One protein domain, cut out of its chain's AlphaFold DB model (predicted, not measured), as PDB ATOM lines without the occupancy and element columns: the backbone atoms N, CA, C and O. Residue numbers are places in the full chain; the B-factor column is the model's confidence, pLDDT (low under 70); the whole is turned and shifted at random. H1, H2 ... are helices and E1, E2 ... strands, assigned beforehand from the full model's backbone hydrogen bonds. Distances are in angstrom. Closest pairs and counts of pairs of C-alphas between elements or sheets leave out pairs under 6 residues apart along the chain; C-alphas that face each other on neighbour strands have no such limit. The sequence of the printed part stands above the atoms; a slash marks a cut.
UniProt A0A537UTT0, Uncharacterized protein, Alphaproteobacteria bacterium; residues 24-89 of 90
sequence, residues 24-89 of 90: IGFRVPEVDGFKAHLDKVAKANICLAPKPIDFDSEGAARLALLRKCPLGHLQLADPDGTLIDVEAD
ATOM      1  N   ILE A  24     138.203 176.333 181.097       93.56
ATOM      2  CA  ILE A  24     139.412 176.206 180.275       93.56
ATOM      3  C   ILE A  24     140.286 177.432 180.517       93.56
ATOM      4  O   ILE A  24     139.790 178.554 180.539       93.56
ATOM      5  N   GLY A  25     141.594 177.231 180.673       93.81
ATOM      6  CA  GLY A  25     142.537 178.333 180.828       93.81
ATOM      7  C   GLY A  25     143.617 178.347 179.756       93.81
ATOM      8  O   GLY A  25     144.074 177.286 179.323       93.81
ATOM      9  N   PHE A  26     144.046 179.541 179.346       95.19
ATOM     10  CA  PHE A  26     145.180 179.724 178.438       95.19
ATOM     11  C   PHE A  26     145.965 180.995 178.759       95.19
ATOM     12  O   PHE A  26     145.487 181.896 179.449       95.19
ATOM     13  N   ARG A  27     147.196 181.049 178.249       95.94
ATOM     14  CA  ARG A  27     148.078 182.200 178.411       95.94
ATOM     15  C   ARG A  27     148.070 183.090 177.182       95.94
ATOM     16  O   ARG A  27     147.874 182.609 176.064       95.94
ATOM     17  N   VAL A  28     148.288 184.378 177.407       96.12
ATOM     18  CA  VAL A  28     148.437 185.392 176.368       96.12
ATOM     19  C   VAL A  28     149.699 186.219 176.618       96.12
ATOM     20  O   VAL A  28     150.047 186.451 177.775       96.12
ATOM     21  N   PRO A  29     150.350 186.746 175.566       95.88
ATOM     22  CA  PRO A  29     151.523 187.602 175.739       95.88
ATOM     23  C   PRO A  29     151.229 188.875 176.546       95.88
ATOM     24  O   PRO A  29     152.055 189.319 177.333       95.88
ATOM     25  N   GLU A  30     150.046 189.467 176.350       95.38
ATOM     26  CA  GLU A  30     149.616 190.677 177.048       95.38
ATOM     27  C   GLU A  30     148.099 190.650 177.282       95.38
ATOM     28  O   GLU A  30     147.304 190.495 176.348       95.38
ATOM     29  N   VAL A  31     147.687 190.821 178.541       94.62
ATOM     30  CA  VAL A  31     146.271 190.768 178.940       94.62
ATOM     31  C   VAL A  31     145.480 191.964 178.401       94.62
ATOM     32  O   VAL A  31     144.312 191.813 178.039       94.62
ATOM     33  N   ASP A  32     146.084 193.148 178.309       94.75
ATOM     34  CA  ASP A  32     145.380 194.342 177.827       94.75
ATOM     35  C   ASP A  32     145.162 194.302 176.308       94.75
ATOM     36  O   ASP A  32     144.041 194.541 175.847       94.75
ATOM     37  N   GLY A  33     146.159 193.862 175.533       96.06
ATOM     38  CA  GLY A  33     145.990 193.509 174.121       96.06
ATOM     39  C   GLY A  33     144.893 192.462 173.892       96.06
ATOM     40  O   GLY A  33     144.069 192.613 172.983       96.06
ATOM     41  N   PHE A  34     144.803 191.445 174.756       95.81
ATOM     42  CA  PHE A  34     143.708 190.473 174.712       95.81
ATOM     43  C   PHE A  34     142.334 191.130 174.934       95.81
ATOM     44  O   PHE A  34     141.423 190.908 174.135       95.81
ATOM     45  N   LYS A  35     142.177 191.994 175.950       95.62
ATOM     46  CA  LYS A  35     140.919 192.733 176.192       95.62
ATOM     47  C   LYS A  35     140.529 193.620 175.007       95.62
ATOM     48  O   LYS A  35     139.353 193.685 174.656       95.62
ATOM     49  N   ALA A  36     141.495 194.280 174.367       96.62
ATOM     50  CA  ALA A  36     141.238 195.107 173.188       96.62
ATOM     51  C   ALA A  36     140.743 194.271 171.993       96.62
ATOM     52  O   ALA A  36     139.825 194.677 171.276       96.62
ATOM     53  N   HIS A  37     141.314 193.081 171.786       95.62
ATOM     54  CA  HIS A  37     140.833 192.142 170.772       95.62
ATOM     55  C   HIS A  37     139.438 191.603 171.096       95.62
ATOM     56  O   HIS A  37     138.600 191.526 170.199       95.62
ATOM     57  N   LEU A  38     139.174 191.293 172.366       95.19
ATOM     58  CA  LEU A  38     137.866 190.856 172.848       95.19
ATOM     59  C   LEU A  38     136.778 191.897 172.535       95.19
ATOM     60  O   LEU A  38     135.757 191.566 171.935       95.19
ATOM     61  N   ASP A  39     137.035 193.166 172.860       95.50
ATOM     62  CA  ASP A  39     136.134 194.290 172.576       95.50
ATOM     63  C   ASP A  39     135.916 194.484 171.066       95.50
ATOM     64  O   ASP A  39     134.789 194.666 170.603       95.50
ATOM     65  N   LYS A  40     136.979 194.361 170.262       97.12
ATOM     66  CA  LYS A  40     136.877 194.414 168.797       97.12
ATOM     67  C   LYS A  40     135.984 193.300 168.239       97.12
ATOM     68  O   LYS A  40     135.166 193.574 167.361       97.12
ATOM     69  N   VAL A  41     136.132 192.065 168.726       95.00
ATOM     70  CA  VAL A  41     135.315 190.916 168.297       95.00
ATOM     71  C   VAL A  41     133.852 191.120 168.690       95.00
ATOM     72  O   VAL A  41     132.978 190.986 167.834       95.00
ATOM     73  N   ALA A  42     133.593 191.529 169.933       95.19
ATOM     74  CA  ALA A  42     132.244 191.792 170.427       95.19
ATOM     75  C   ALA A  42     131.533 192.904 169.632       95.19
ATOM     76  O   ALA A  42     130.352 192.781 169.307       95.19
ATOM     77  N   LYS A  43     132.258 193.967 169.258       96.31
ATOM     78  CA  LYS A  43     131.737 195.056 168.413       96.31
ATOM     79  C   LYS A  43     131.465 194.622 166.975       96.31
ATOM     80  O   LYS A  43     130.531 195.128 166.359       96.31
ATOM     81  N   ALA A  44     132.285 193.727 166.427       97.06
ATOM     82  CA  ALA A  44     132.117 193.230 165.065       97.06
ATOM     83  C   ALA A  44     130.936 192.256 164.946       97.06
ATOM     84  O   ALA A  44     130.233 192.264 163.937       97.06
ATOM     85  N   ASN A  45     130.715 191.423 165.966       95.00
ATOM     86  CA  ASN A  45     129.593 190.498 166.023       95.00
ATOM     87  C   ASN A  45     129.172 190.248 167.476       95.00
ATOM     88  O   ASN A  45     129.868 189.564 168.225       95.00
ATOM     89  N   ILE A  46     127.984 190.732 167.837       92.75
ATOM     90  CA  ILE A  46     127.433 190.573 169.185       92.75
ATOM     91  C   ILE A  46     127.229 189.102 169.577       92.75
ATOM     92  O   ILE A  46     127.325 188.767 170.752       92.75
ATOM     93  N   CYS A  47     127.021 188.201 168.610       94.12
ATOM     94  CA  CYS A  47     126.900 186.765 168.870       94.12
ATOM     95  C   CYS A  47     128.229 186.112 169.281       94.12
ATOM     96  O   CYS A  47     128.222 184.969 169.720       94.12
ATOM     97  N   LEU A  48     129.361 186.807 169.115       94.12
ATOM     98  CA  LEU A  48     130.683 186.374 169.577       94.12
ATOM     99  C   LEU A  48     131.114 187.088 170.865       94.12
ATOM    100  O   LEU A  48     132.227 186.869 171.342       94.12
ATOM    101  N   ALA A  49     130.271 187.966 171.413       94.50
ATOM    102  CA  ALA A  49     130.594 188.692 172.625       94.50
ATOM    103  C   ALA A  49     130.601 187.750 173.844       94.50
ATOM    104  O   ALA A  49     129.750 186.861 173.937       94.50
ATOM    105  N   PRO A  50     131.516 187.968 174.804       94.12
ATOM    106  CA  PRO A  50     131.481 187.280 176.086       94.12
ATOM    107  C   PRO A  50     130.140 187.471 176.787       94.12
ATOM    108  O   PRO A  50     129.632 188.595 176.865       94.12
ATOM    109  N   LYS A  51     129.583 186.393 177.341       93.56
ATOM    110  CA  LYS A  51     128.401 186.507 178.199       93.56
ATOM    111  C   LYS A  51     128.798 186.999 179.595       93.56
ATOM    112  O   LYS A  51     129.853 186.608 180.101       93.56
ATOM    113  N   PRO A  52     127.968 187.836 180.247       92.38
ATOM    114  CA  PRO A  52     128.161 188.137 181.660       92.38
ATOM    115  C   PRO A  52     128.054 186.838 182.466       92.38
ATOM    116  O   PRO A  52     127.191 186.010 182.178       92.38
ATOM    117  N   ILE A  53     128.928 186.651 183.457       92.94
ATOM    118  CA  ILE A  53     128.898 185.465 184.327       92.94
ATOM    119  C   ILE A  53     127.970 185.712 185.519       92.94
ATOM    120  O   ILE A  53     127.198 184.842 185.888       92.94
ATOM    121  N   ASP A  54     128.024 186.898 186.119       91.00
ATOM    122  CA  ASP A  54     127.403 187.261 187.396       91.00
ATOM    123  C   ASP A  54     126.002 187.886 187.253       91.00
ATOM    124  O   ASP A  54     125.613 188.750 188.038       91.00
ATOM    125  N   PHE A  55     125.227 187.453 186.254       88.88
ATOM    126  CA  PHE A  55     123.889 188.004 185.992       88.88
ATOM    127  C   PHE A  55     122.819 187.559 187.009       88.88
ATOM    128  O   PHE A  55     121.764 188.189 187.093       88.88
ATOM    129  N   ASP A  56     123.076 186.502 187.782       88.94
ATOM    130  CA  ASP A  56     122.229 186.031 188.881       88.94
ATOM    131  C   ASP A  56     123.066 185.524 190.079       88.94
ATOM    132  O   ASP A  56     124.298 185.611 190.101       88.94
ATOM    133  N   SER A  57     122.395 185.018 191.123       88.75
ATOM    134  CA  SER A  57     123.064 184.521 192.333       88.75
ATOM    135  C   SER A  57     123.921 183.278 192.088       88.75
ATOM    136  O   SER A  57     124.929 183.088 192.771       88.75
ATOM    137  N   GLU A  58     123.528 182.434 191.135       88.25
ATOM    138  CA  GLU A  58     124.271 181.226 190.786       88.25
ATOM    139  C   GLU A  58     125.538 181.587 189.999       88.25
ATOM    140  O   GLU A  58     126.634 181.138 190.332       88.25
ATOM    141  N   GLY A  59     125.410 182.468 189.013       89.75
ATOM    142  CA  GLY A  59     126.496 183.051 188.245       89.75
ATOM    143  C   GLY A  59     127.531 183.749 189.126       89.75
ATOM    144  O   GLY A  59     128.734 183.529 188.971       89.75
ATOM    145  N   ALA A  60     127.085 184.503 190.135       91.06
ATOM    146  CA  ALA A  60     127.978 185.102 191.126       91.06
ATOM    147  C   ALA A  60     128.765 184.045 191.930       91.06
ATOM    148  O   ALA A  60     129.964 184.215 192.172       91.06
ATOM    149  N   ALA A  61     128.125 182.932 192.310       88.94
ATOM    150  CA  ALA A  61     128.792 181.819 192.988       88.94
ATOM    151  C   ALA A  61     129.802 181.103 192.070       88.94
ATOM    152  O   ALA A  61     130.923 180.820 192.500       88.94
ATOM    153  N   ARG A  62     129.449 180.883 190.794       89.50
ATOM    154  CA  ARG A  62     130.339 180.307 189.770       89.50
ATOM    155  C   ARG A  62     131.565 181.190 189.528       89.50
ATOM    156  O   ARG A  62     132.686 180.690 189.544       89.50
ATOM    157  N   LEU A  63     131.392 182.509 189.413       92.06
ATOM    158  CA  LEU A  63     132.507 183.453 189.279       92.06
ATOM    159  C   LEU A  63     133.423 183.445 190.513       92.06
ATOM    160  O   LEU A  63     134.647 183.507 190.386       92.06
ATOM    161  N   ALA A  64     132.846 183.353 191.714       90.19
ATOM    162  CA  ALA A  64     133.617 183.253 192.951       90.19
ATOM    163  C   ALA A  64     134.418 181.944 193.043       90.19
ATOM    164  O   ALA A  64     135.515 181.945 193.603       90.19
ATOM    165  N   LEU A  65     133.893 180.838 192.505       88.75
ATOM    166  CA  LEU A  65     134.615 179.571 192.395       88.75
ATOM    167  C   LEU A  65     135.749 179.661 191.370       88.75
ATOM    168  O   LEU A  65     136.879 179.310 191.704       88.75
ATOM    169  N   LEU A  66     135.467 180.192 190.179       91.19
ATOM    170  CA  LEU A  66     136.443 180.358 189.100       91.19
ATOM    171  C   LEU A  66     137.664 181.171 189.559       91.19
ATOM    172  O   LEU A  66     138.800 180.751 189.369       91.19
ATOM    173  N   ARG A  67     137.437 182.269 190.292       91.62
ATOM    174  CA  ARG A  67     138.492 183.115 190.885       91.62
ATOM    175  C   ARG A  67     139.384 182.419 191.919       91.62
ATOM    176  O   ARG A  67     140.387 182.993 192.329       91.62
ATOM    177  N   LYS A  68     139.034 181.214 192.385       89.25
ATOM    178  CA  LYS A  68     139.921 180.415 193.252       89.25
ATOM    179  C   LYS A  68     141.016 179.700 192.466       89.25
ATOM    180  O   LYS A  68     141.931 179.163 193.092       89.25
ATOM    181  N   CYS A  69     140.920 179.644 191.137       89.50
ATOM    182  CA  CYS A  69     141.988 179.130 190.296       89.50
ATOM    183  C   CYS A  69     143.249 179.991 190.495       89.50
ATOM    184  O   CYS A  69     143.194 181.198 190.284       89.50
ATOM    185  N   PRO A  70     144.395 179.412 190.897       89.12
ATOM    186  CA  PRO A  70     145.620 180.182 191.111       89.12
ATOM    187  C   PRO A  70     146.389 180.458 189.810       89.12
ATOM    188  O   PRO A  70     147.490 180.997 189.868       89.12
ATOM    189  N   LEU A  71     145.878 179.994 188.663       90.19
ATOM    190  CA  LEU A  71     146.597 180.021 187.390       90.19
ATOM    191  C   LEU A  71     146.168 181.148 186.452       90.19
ATOM    192  O   LEU A  71     146.899 181.360 185.490       90.19
ATOM    193  N   GLY A  72     145.032 181.805 186.682       88.44
ATOM    194  CA  GLY A  72     144.542 182.888 185.834       88.44
ATOM    195  C   GLY A  72     144.158 184.137 186.619       88.44
ATOM    196  O   GLY A  72     143.855 184.086 187.813       88.44
ATOM    197  N   HIS A  73     144.188 185.277 185.930       91.00
ATOM    198  CA  HIS A  73     143.907 186.598 186.497       91.00
ATOM    199  C   HIS A  73     142.707 187.292 185.842       91.00
ATOM    200  O   HIS A  73     142.133 188.202 186.443       91.00
ATOM    201  N   LEU A  74     142.301 186.881 184.636       94.62
ATOM    202  CA  LEU A  74     141.145 187.432 183.930       94.62
ATOM    203  C   LEU A  74     140.107 186.340 183.650       94.62
ATOM    204  O   LEU A  74     140.313 185.485 182.794       94.62
ATOM    205  N   GLN A  75     138.958 186.436 184.318       95.56
ATOM    206  CA  GLN A  75     137.834 185.516 184.153       95.56
ATOM    207  C   GLN A  75     136.798 186.070 183.173       95.56
ATOM    208  O   GLN A  75     136.379 187.224 183.295       95.56
ATOM    209  N   LEU A  76     136.341 185.237 182.241       95.69
ATOM    210  CA  LEU A  76     135.255 185.551 181.312       95.69
ATOM    211  C   LEU A  76     134.483 184.284 180.918       95.69
ATOM    212  O   LEU A  76     134.893 183.175 181.245       95.69
ATOM    213  N   ALA A  77     133.357 184.454 180.229       95.62
ATOM    214  CA  ALA A  77     132.646 183.357 179.588       95.62
ATOM    215  C   ALA A  77     132.582 183.581 178.081       95.62
ATOM    216  O   ALA A  77     132.459 184.718 177.621       95.62
ATOM    217  N   ASP A  78     132.659 182.501 177.313       93.94
ATOM    218  CA  ASP A  78     132.409 182.550 175.876       93.94
ATOM    219  C   ASP A  78     130.908 182.812 175.573       93.94
ATOM    220  O   ASP A  78     130.082 182.916 176.493       93.94
ATOM    221  N   PRO A  79     130.517 182.940 174.294       94.38
ATOM    222  CA  PRO A  79     129.120 183.151 173.918       94.38
ATOM    223  C   PRO A  79     128.159 182.034 174.339       94.38
ATOM    224  O   PRO A  79     126.954 182.276 174.427       94.38
ATOM    225  N   ASP A  80     128.648 180.830 174.623       91.50
ATOM    226  CA  ASP A  80     127.851 179.682 175.060       91.50
ATOM    227  C   ASP A  80     127.808 179.545 176.592       91.50
ATOM    228  O   ASP A  80     127.005 178.779 177.124       91.50
ATOM    229  N   GLY A  81     128.578 180.362 177.317       91.31
ATOM    230  CA  GLY A  81     128.674 180.329 178.776       91.31
ATOM    231  C   GLY A  81     129.813 179.449 179.299       91.31
ATOM    232  O   GLY A  81     129.897 179.231 180.508       91.31
ATOM    233  N   THR A  82     130.697 178.958 178.424       92.81
ATOM    234  CA  THR A  82     131.906 178.226 178.815       92.81
ATOM    235  C   THR A  82     132.832 179.160 179.574       92.81
ATOM    236  O   THR A  82     133.237 180.200 179.054       92.81
ATOM    237  N   LEU A  83     133.191 178.783 180.801       94.62
ATOM    238  CA  LEU A  83     134.084 179.569 181.640       94.62
ATOM    239  C   LEU A  83     135.523 179.503 181.119       94.62
ATOM    240  O   LEU A  83     136.063 178.425 180.848       94.62
ATOM    241  N   ILE A  84     136.139 180.675 181.007       95.56
ATOM    242  CA  ILE A  84     137.497 180.871 180.519       95.56
ATOM    243  C   ILE A  84     138.290 181.676 181.549       95.56
ATOM    244  O   ILE A  84     137.812 182.682 182.077       95.56
ATOM    245  N   ASP A  85     139.523 181.243 181.791       95.62
ATOM    246  CA  ASP A  85     140.481 181.916 182.667       95.62
ATOM    247  C   ASP A  85     141.753 182.265 181.877       95.62
ATOM    248  O   ASP A  85     142.345 181.413 181.210       95.62
ATOM    249  N   VAL A  86     142.159 183.531 181.895       95.75
ATOM    250  CA  VAL A  86     143.266 184.040 181.073       95.75
ATOM    251  C   VAL A  86     144.391 184.551 181.958       95.75
ATOM    252  O   VAL A  86     144.160 185.275 182.930       95.75
ATOM    253  N   GLU A  87     145.615 184.196 181.579       96.00
ATOM    254  CA  GLU A  87     146.843 184.558 182.285       96.00
ATOM    255  C   GLU A  87     147.868 185.203 181.352       96.00
ATOM    256  O   GLU A  87     147.892 184.905 180.157       96.00
ATOM    257  N   ALA A  88     148.734 186.068 181.882       94.94
ATOM    258  CA  ALA A  88     149.874 186.579 181.126       94.94
ATOM    259  C   ALA A  88     150.993 185.524 181.026       94.94
ATOM    260  O   ALA A  88     151.222 184.752 181.958       94.94
ATOM    261  N   ASP A  89     151.730 185.502 179.918       92.44
ATOM    262  CA  ASP A  89     152.997 184.766 179.872       92.44
ATOM    263  C   ASP A  89     153.999 185.331 180.902       92.44
ATOM    264  O   ASP A  89     153.975 186.520 181.229       92.44
TER     265      ASP A  89
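This is residues 24 to 89 of the 90 residues of an uncharacterized protein of Alphaproteobacteria bacterium (UniProt A0A537UTT0). A small three-stranded sheet, E1 E3 E2, stands between two helices, H1 on one side and H2 on the other, in a flat slab. Each helix meets the sheet with one end, H1 with residues 31 to 35 and H2 with residues 62 to 66, and the long link of residues 45 to 56 runs across from H1 to H2. The printed part has 66 residues, with the named elements in the order E1 H1 H2 E2 E3; the class is mixed, helices and strands, and the sheet is mixed too, with order E1 E3 E2. The whole is compact, with a radius of gyration of the C-alphas of 12.0 A and spans of 30 by 28 by 15 A.

E1, residues 24 to 28, is an edge strand and the parallel neighbour of E3, residues 83 to 88, with 26 degrees between their directions; N 28 and O 87 are 2.8 A apart and N 26 and O 85 3.1 A, within hydrogen-bond range. H1, residues 31 to 44, is on the sheet but only grazes it; its closest C-alphas to E3 are those of Val 31 and Ala 88, 5.9 A apart. H2, residues 57 to 66, is on the sheet and also only grazes it. E2, residues 74 to 77, is the other edge strand, and the closest C-alphas of H2 and E2 are those of Leu 66 and Gln 75, 7.3 A apart. E2 and E3 form a hairpin, antiparallel at 153 degrees; N 84 and O 76 are 2.8 A apart and N 74 and O 86 3.0 A, within hydrogen-bond range. E1 and E2 are apart, and H1 and H2 are apart. In H1 and H2 every O i to N i+4 pair is within hydrogen-bond range.

E1 begins at C-alpha 24, (139.412, 176.206, 180.275), and has 5 residues. H1, from Val 31 to Ala 44, measures 20.0 A from first to last C-alpha. H2, from Ser 57 to Leu 66, measures 14.4 A and begins at C-alpha 57, (123.064, 184.521, 192.333). E2 has 4 residues, Leu 74 to Ala 77. E3, from Leu 83, measures 17.3 A and ends at C-alpha 88, (149.874, 186.579, 181.126).

The two C-alphas farthest apart are those of Pro 29 and Ser 57, 33.1 A. The printed part has no cut. The link from H1 to H2, 12 residues, is long; those from E1 to H1 and from E2 to E3 are tight, and that from H2 to E2 is short. The mean pLDDT of the printed part is 93.3, and no printed residue is under 70.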